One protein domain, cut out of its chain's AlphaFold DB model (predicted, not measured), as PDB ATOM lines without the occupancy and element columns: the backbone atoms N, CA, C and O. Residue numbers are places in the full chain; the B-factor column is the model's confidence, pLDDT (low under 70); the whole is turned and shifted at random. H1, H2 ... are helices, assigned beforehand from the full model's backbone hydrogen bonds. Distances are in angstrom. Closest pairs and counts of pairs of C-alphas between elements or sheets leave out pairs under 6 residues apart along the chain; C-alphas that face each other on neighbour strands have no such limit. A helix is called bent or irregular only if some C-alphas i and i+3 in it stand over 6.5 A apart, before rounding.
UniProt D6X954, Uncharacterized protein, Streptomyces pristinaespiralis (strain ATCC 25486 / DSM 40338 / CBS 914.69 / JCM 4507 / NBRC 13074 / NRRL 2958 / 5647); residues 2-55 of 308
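AT A GLANCE: This is residues 2 to 55 of the 308 residues of an uncharacterized protein of Streptomyces pristinaespiralis (strain ATCC 25486 / DSM 40338 / CBS 914.69 / JCM 4507 / NBRC 13074 / NRRL 2958 / 5647) (UniProt D6X954). One helix, H1, has the rest of the printed part passing round it: a wide loop, residues 14 to 26, runs out from the last end of H1 and folds back, then come two single-turn helices, H2 and H3, of which H3 packs on the first part of H1. The short, irregular H4 lies near the first end of H1, at the opposite end of the longest axis from the far part of the loop. The printed part has 54 residues with four named helices, in the order H1, H2, H3, H4, and no named strand. The class is all helix, with under half of the residues, 26 of 54, in named elements. The whole is compact, with a radius of gyration of the C-alphas of 10.9 A and spans of 33 by 22 by 17 A.

HOW THE PARTS SIT: H1, residues 2 to 13, only just touches H2, residues 27 to 30, with 3 pairs of C-alphas within 8 A; the closest are those of Cys 7 and Pro 27, 5.2 A apart. H1 touches H2 with residues 7 to 11 alone. With residues 4 to 8 alone, H1 touches H3, residues 38 to 41; the closest C-alphas, of Ala 4 and Met 38, are 4.9 A apart. H1 and H4, residues 49 to 54, are close but not clearly touching, their closest C-alphas being those of Ile 3 and Leu 54, 7.7 A apart. They run the same way at a steep tilt of 68 degrees, only just short of about perpendicular. H4 is irregular, with C-alphas 50 and 53 7.0 A apart, and its line is a rough one. H2 is only just apart from H3, at 8.2 A between the closest C-alphas, and only just apart from H4, at 8.1 A; H3 and H4 are apart. Within hydrogen-bond range are 7 of 8 O i to N i+4 pairs in H1 and 0 of 2 in H4, which has 1 of 3 O i to N i+3 pairs within range; H2 and H3 are too short for an O i to N i+4 pair.

IN THESE COORDINATES: H1 begins at C-alpha 2, (16.362, -37.118, 332.473), and measures 15.7 A to C-alpha 13, (0.675, -36.971, 333.295). H2 measures 5.4 A, H3 5.1 A and H4 9.8 A from first to last C-alpha. H4 ends at C-alpha 54, (16.593, -32.732, 323.653).

THE WHOLE: The two C-alphas farthest apart, those of Gly 17 and Gly 48, are 33.0 A apart. The link from H1 to H2 is long, with 13 residues; those from H2 to H3 and from H3 to H4 are short. The printed part has no cut. Its mean pLDDT is 82.1, and residues 15 to 17, 50 and 55 are under 70.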
ATOM      1  N   ASN A   2      17.507 -38.045 332.458       79.06
ATOM      2  CA  ASN A   2      16.362 -37.118 332.473       79.06
ATOM      3  C   ASN A   2      15.274 -37.434 331.418       79.06
ATOM      4  O   ASN A   2      14.132 -37.661 331.766       79.06
ATOM      5  N   ILE A   3      15.668 -37.639 330.152       85.88
ATOM      6  CA  ILE A   3      14.748 -37.972 329.041       85.88
ATOM      7  C   ILE A   3      13.887 -39.226 329.306       85.88
ATOM      8  O   ILE A   3      12.723 -39.261 328.931       85.88
ATOM      9  N   ALA A   4      14.454 -40.266 329.927       88.06
ATOM     10  CA  ALA A   4      13.717 -41.502 330.203       88.06
ATOM     11  C   ALA A   4      12.716 -41.321 331.355       88.06
ATOM     12  O   ALA A   4      11.642 -41.909 331.320       88.06
ATOM     13  N   ALA A   5      13.068 -40.493 332.345       87.44
ATOM     14  CA  ALA A   5      12.174 -40.129 333.439       87.44
ATOM     15  C   ALA A   5      11.034 -39.231 332.939       87.44
ATOM     16  O   ALA A   5       9.887 -39.439 333.308       87.44
ATOM     17  N   ASP A   6      11.327 -38.296 332.030       87.62
ATOM     18  CA  ASP A   6      10.300 -37.496 331.364       87.62
ATOM     19  C   ASP A   6       9.332 -38.380 330.566       87.62
ATOM     20  O   ASP A   6       8.138 -38.116 330.574       87.62
ATOM     21  N   CYS A   7       9.812 -39.443 329.910       88.56
ATOM     22  CA  CYS A   7       8.941 -40.398 329.220       88.56
ATOM     23  C   CYS A   7       7.968 -41.121 330.165       88.56
ATOM     24  O   CYS A   7       6.794 -41.175 329.823       88.56
ATOM     25  N   GLU A   8       8.443 -41.619 331.316       90.69
ATOM     26  CA  GLU A   8       7.618 -42.296 332.343       90.69
ATOM     27  C   GLU A   8       6.673 -41.336 333.084       90.69
ATOM     28  O   GLU A   8       5.650 -41.735 333.618       90.69
ATOM     29  N   ILE A   9       7.019 -40.053 333.195       87.00
ATOM     30  CA  ILE A   9       6.126 -39.080 333.837       87.00
ATOM     31  C   ILE A   9       5.073 -38.599 332.838       87.00
ATOM     32  O   ILE A   9       3.903 -38.446 333.185       87.00
ATOM     33  N   ASN A  10       5.484 -38.296 331.607       87.38
ATOM     34  CA  ASN A  10       4.645 -37.599 330.636       87.38
ATOM     35  C   ASN A  10       3.696 -38.520 329.862       87.38
ATOM     36  O   ASN A  10       2.798 -37.995 329.199       87.38
ATOM     37  N   ASP A  11       3.887 -39.840 329.891       84.75
ATOM     38  CA  ASP A  11       2.913 -40.787 329.335       84.75
ATOM     39  C   ASP A  11       1.636 -40.856 330.188       84.75
ATOM     40  O   ASP A  11       0.540 -40.872 329.631       84.75
ATOM     41  N   ASP A  12       1.767 -40.745 331.511       80.69
ATOM     42  CA  ASP A  12       0.653 -40.738 332.460       80.69
ATOM     43  C   ASP A  12       0.158 -39.323 332.814       80.69
ATOM     44  O   ASP A  12      -1.023 -39.119 333.110       80.69
ATOM     45  N   ALA A  13       1.030 -38.306 332.801       79.50
ATOM     46  CA  ALA A  13       0.675 -36.971 333.295       79.50
ATOM     47  C   ALA A  13      -0.310 -36.209 332.392       79.50
ATOM     48  O   ALA A  13      -1.054 -35.351 332.872       79.50
ATOM     49  N   PHE A  14      -0.332 -36.479 331.084       72.06
ATOM     50  CA  PHE A  14      -1.106 -35.694 330.120       72.06
ATOM     51  C   PHE A  14      -2.300 -36.486 329.575       72.06
ATOM     52  O   PHE A  14      -2.266 -37.034 328.480       72.06
ATOM     53  N   GLY A  15      -3.392 -36.483 330.340       62.25
ATOM     54  CA  GLY A  15      -4.665 -37.122 329.970       62.25
ATOM     55  C   GLY A  15      -5.863 -36.631 330.791       62.25
ATOM     56  O   GLY A  15      -6.968 -36.527 330.263       62.25
ATOM     57  N   ASP A  16      -5.621 -36.192 332.033       64.75
ATOM     58  CA  ASP A  16      -6.649 -35.775 333.002       64.75
ATOM     59  C   ASP A  16      -6.728 -34.245 333.207       64.75
ATOM     60  O   ASP A  16      -6.841 -33.733 334.321       64.75
ATOM     61  N   GLY A  17      -6.663 -33.477 332.115       65.88
ATOM     62  CA  GLY A  17      -6.860 -32.016 332.146       65.88
ATOM     63  C   GLY A  17      -5.624 -31.185 332.509       65.88
ATOM     64  O   GLY A  17      -5.733 -29.965 332.650       65.88
ATOM     65  N   LEU A  18      -4.449 -31.809 332.617       74.56
ATOM     66  CA  LEU A  18      -3.174 -31.097 332.696       74.56
ATOM     67  C   LEU A  18      -2.765 -30.576 331.312       74.56
ATOM     68  O   LEU A  18      -2.790 -31.300 330.316       74.56
ATOM     69  N   LEU A  19      -2.391 -29.297 331.254       77.69
ATOM     70  CA  LEU A  19      -1.893 -28.670 330.034       77.69
ATOM     71  C   LEU A  19      -0.505 -29.224 329.708       77.69
ATOM     72  O   LEU A  19       0.414 -29.106 330.517       77.69
ATOM     73  N   ARG A  20      -0.355 -29.783 328.507       81.19
ATOM     74  CA  ARG A  20       0.939 -30.242 328.003       81.19
ATOM     75  C   ARG A  20       1.777 -29.040 327.549       81.19
ATOM     76  O   ARG A  20       1.341 -28.335 326.635       81.19
ATOM     77  N   PRO A  21       2.957 -28.798 328.145       80.44
ATOM     78  CA  PRO A  21       3.837 -27.732 327.697       80.44
ATOM     79  C   PRO A  21       4.448 -28.058 326.328       80.44
ATOM     80  O   PRO A  21       4.642 -29.221 325.959       80.44
ATOM     81  N   GLU A  22       4.749 -27.010 325.565       78.38
ATOM     82  CA  GLU A  22       5.447 -27.130 324.287       78.38
ATOM     83  C   GLU A  22       6.840 -27.741 324.510       78.38
ATOM     84  O   GLU A  22       7.562 -27.345 325.421       78.38
ATOM     85  N   GLY A  23       7.201 -28.750 323.710       77.75
ATOM     86  CA  GLY A  23       8.479 -29.457 323.848       77.75
ATOM     87  C   GLY A  23       8.513 -30.573 324.903       77.75
ATOM     88  O   GLY A  23       9.565 -31.182 325.081       77.75
ATOM     89  N   ALA A  24       7.392 -30.890 325.567       83.81
ATOM     90  CA  ALA A  24       7.316 -32.035 326.477       83.81
ATOM     91  C   ALA A  24       7.609 -33.359 325.749       83.81
ATOM     92  O   ALA A  24       6.902 -33.726 324.797       83.81
ATOM     93  N   VAL A  25       8.619 -34.088 326.228       86.25
ATOM     94  CA  VAL A  25       9.028 -35.387 325.682       86.25
ATOM     95  C   VAL A  25       8.039 -36.458 326.105       86.25
ATOM     96  O   VAL A  25       7.780 -36.635 327.287       86.25
ATOM     97  N   THR A  26       7.516 -37.199 325.134       88.00
ATOM     98  CA  THR A  26       6.706 -38.403 325.377       88.00
ATOM     99  C   THR A  26       7.345 -39.614 324.707       88.00
ATOM    100  O   THR A  26       8.109 -39.428 323.750       88.00
ATOM    101  N   PRO A  27       7.024 -40.851 325.121       88.62
ATOM    102  CA  PRO A  27       7.541 -42.051 324.458       88.62
ATOM    103  C   PRO A  27       7.319 -42.019 322.937       88.62
ATOM    104  O   PRO A  27       8.254 -42.219 322.158       88.62
ATOM    105  N   ALA A  28       6.128 -41.591 322.501       86.94
ATOM    106  CA  ALA A  28       5.790 -41.419 321.088       86.94
ATOM    107  C   ALA A  28       6.722 -40.449 320.328       86.94
ATOM    108  O   ALA A  28       7.022 -40.683 319.158       86.94
ATOM    109  N   SER A  29       7.231 -39.393 320.977       84.06
ATOM    110  CA  SER A  29       8.172 -38.443 320.351       84.06
ATOM    111  C   SER A  29       9.536 -39.066 320.028       84.06
ATOM    112  O   SER A  29      10.238 -38.600 319.134       84.06
ATOM    113  N   LEU A  30       9.878 -40.164 320.708       84.06
ATOM    114  CA  LEU A  30      11.076 -40.968 320.471       84.06
ATOM    115  C   LEU A  30      10.786 -42.242 319.658       84.06
ATOM    116  O   LEU A  30      11.709 -43.005 319.369       84.06
ATOM    117  N   GLY A  31       9.527 -42.468 319.263       86.62
ATOM    118  CA  GLY A  31       9.081 -43.692 318.594       86.62
ATOM    119  C   GLY A  31       9.065 -44.922 319.508       86.62
ATOM    120  O   GLY A  31       9.238 -46.037 319.018       86.62
ATOM    121  N   LEU A  32       8.908 -44.714 320.816       89.38
ATOM    122  CA  LEU A  32       8.874 -45.749 321.848       89.38
ATOM    123  C   LEU A  32       7.425 -46.059 322.275       89.38
ATOM    124  O   LEU A  32       6.561 -45.186 322.144       89.38
ATOM    125  N   PRO A  33       7.147 -47.283 322.762       89.94
ATOM    126  CA  PRO A  33       5.844 -47.639 323.330       89.94
ATOM    127  C   PRO A  33       5.556 -46.856 324.620       89.94
ATOM    128  O   PRO A  33       6.478 -46.486 325.333       89.94
ATOM    129  N   GLU A  34       4.289 -46.588 324.928       90.19
ATOM    130  CA  GLU A  34       3.863 -45.922 326.177       90.19
ATOM    131  C   GLU A  34       3.695 -46.931 327.330       90.19
ATOM    132  O   GLU A  34       3.473 -48.118 327.068       90.19
ATOM    133  N   GLY A  35       3.756 -46.470 328.587       89.50
ATOM    134  CA  GLY A  35       3.448 -47.268 329.779       89.50
ATOM    135  C   GLY A  35       4.598 -48.135 330.298       89.50
ATOM    136  O   GLY A  35       4.348 -49.188 330.891       89.50
ATOM    137  N   GLU A  36       5.847 -47.742 330.050       91.88
ATOM    138  CA  GLU A  36       7.030 -48.431 330.572       91.88
ATOM    139  C   GLU A  36       7.744 -47.610 331.655       91.88
ATOM    140  O   GLU A  36       7.566 -46.403 331.778       91.88
ATOM    141  N   LEU A  37       8.581 -48.273 332.456       91.12
ATOM    142  CA  LEU A  37       9.357 -47.607 333.504       91.12
ATOM    143  C   LEU A  37      10.569 -46.875 332.910       91.12
ATOM    144  O   LEU A  37      11.121 -47.291 331.882       91.12
ATOM    145  N   MET A  38      11.072 -45.842 333.595       90.25
ATOM    146  CA  MET A  38      12.289 -45.120 333.205       90.25
ATOM    147  C   MET A  38      13.450 -46.076 332.898       90.25
ATOM    148  O   MET A  38      14.181 -45.870 331.924       90.25
ATOM    149  N   GLU A  39      13.671 -47.105 333.720       91.75
ATOM    150  CA  GLU A  39      14.768 -48.060 333.535       91.75
ATOM    151  C   GLU A  39      14.652 -48.861 332.236       91.75
ATOM    152  O   GLU A  39      15.683 -49.240 331.663       91.75
ATOM    153  N   ASP A  40      13.428 -49.106 331.775       91.81
ATOM    154  CA  ASP A  40      13.142 -49.816 330.533       91.81
ATOM    155  C   ASP A  40      13.296 -48.879 329.333       91.81
ATOM    156  O   ASP A  40      13.980 -49.241 328.365       91.81
ATOM    157  N   TYR A  41      12.821 -47.633 329.434       89.75
ATOM    158  CA  TYR A  41      13.054 -46.607 328.416       89.75
ATOM    159  C   TYR A  41      14.535 -46.315 328.197       89.75
ATOM    160  O   TYR A  41      14.995 -46.220 327.057       89.75
ATOM    161  N   LEU A  42      15.323 -46.232 329.273       88.06
ATOM    162  CA  LEU A  42      16.754 -45.921 329.212       88.06
ATOM    163  C   LEU A  42      17.541 -46.893 328.314       88.06
ATOM    164  O   LEU A  42      18.584 -46.531 327.771       88.06
ATOM    165  N   ARG A  43      17.060 -48.131 328.155       88.50
ATOM    166  CA  ARG A  43      17.719 -49.176 327.354       88.50
ATOM    167  C   ARG A  43      17.368 -49.111 325.870       88.50
ATOM    168  O   ARG A  43      18.059 -49.735 325.065       88.50
ATOM    169  N   GLN A  44      16.315 -48.385 325.511       88.50
ATOM    170  CA  GLN A  44      15.698 -48.442 324.184       88.50
ATOM    171  C   GLN A  44      16.107 -47.302 323.261       88.50
ATOM    172  O   GLN A  44      15.947 -47.407 322.045       88.50
ATOM    173  N   PHE A  45      16.710 -46.245 323.800       83.06
ATOM    174  CA  PHE A  45      17.275 -45.165 323.002       83.06
ATOM    175  C   PHE A  45      18.747 -44.926 323.335       83.06
ATOM    176  O   PHE A  45      19.255 -45.270 324.401       83.06
ATOM    177  N   ARG A  46      19.465 -44.323 322.386       80.94
ATOM    178  CA  ARG A  46      20.831 -43.831 322.587       80.94
ATOM    179  C   ARG A  46      20.874 -42.343 322.309       80.94
ATOM    180  O   ARG A  46      20.158 -41.854 321.438       80.94
ATOM    181  N   LEU A  47      21.762 -41.650 323.017       78.38
ATOM    182  CA  LEU A  47      22.050 -40.255 322.728       78.38
ATOM    183  C   LEU A  47      22.720 -40.154 321.351       78.38
ATOM    184  O   LEU A  47      23.734 -40.804 321.096       78.38
ATOM    185  N   GLY A  48      22.128 -39.370 320.457       74.75
ATOM    186  CA  GLY A  48      22.586 -39.211 319.081       74.75
ATOM    187  C   GLY A  48      21.849 -38.083 318.355       74.75
ATOM    188  O   GLY A  48      21.152 -37.300 318.997       74.75
ATOM    189  N   PRO A  49      21.946 -38.006 317.015       71.50
ATOM    190  CA  PRO A  49      21.371 -36.904 316.235       71.50
ATOM    191  C   PRO A  49      19.866 -36.696 316.467       71.50
ATOM    192  O   PRO A  49      19.394 -35.570 316.469       71.50
ATOM    193  N   ARG A  50      19.117 -37.779 316.734       67.56
ATOM    194  CA  ARG A  50      17.667 -37.733 317.003       67.56
ATOM    195  C   ARG A  50      17.291 -37.243 318.405       67.56
ATOM    196  O   ARG A  50      16.145 -36.892 318.623       67.56
ATOM    197  N   THR A  51      18.230 -37.231 319.349       71.56
ATOM    198  CA  THR A  51      18.022 -36.720 320.718       71.56
ATOM    199  C   THR A  51      18.815 -35.436 320.963       71.56
ATOM    200  O   THR A  51      18.887 -34.959 322.089       71.56
ATOM    201  N   GLN A  52      19.470 -34.894 319.933       72.56
ATOM    202  CA  GLN A  52      20.291 -33.693 320.050       72.56
ATOM    203  C   GLN A  52      19.426 -32.463 320.344       72.56
ATOM    204  O   GLN A  52      19.813 -31.613 321.143       72.56
ATOM    205  N   GLU A  53      18.220 -32.426 319.786       71.88
ATOM    206  CA  GLU A  53      17.197 -31.411 320.064       71.88
ATOM    207  C   GLU A  53      16.650 -31.481 321.497       71.88
ATOM    208  O   GLU A  53      15.976 -30.560 321.929       71.88
ATOM    209  N   LEU A  54      16.973 -32.537 322.251       73.62
ATOM    210  CA  LEU A  54      16.593 -32.732 323.653       73.62
ATOM    211  C   LEU A  54      17.740 -32.408 324.621       73.62
ATOM    212  O   LEU A  54      17.612 -32.594 325.827       73.62
ATOM    213  N   SER A  55      18.876 -31.922 324.110       68.69
ATOM    214  CA  SER A  55      20.055 -31.574 324.921       68.69
ATOM    215  C   SER A  55      19.841 -30.387 325.865       68.69
ATOM    216  O   SER A  55      20.650 -30.184 326.765       68.69
TER     217      SER A  55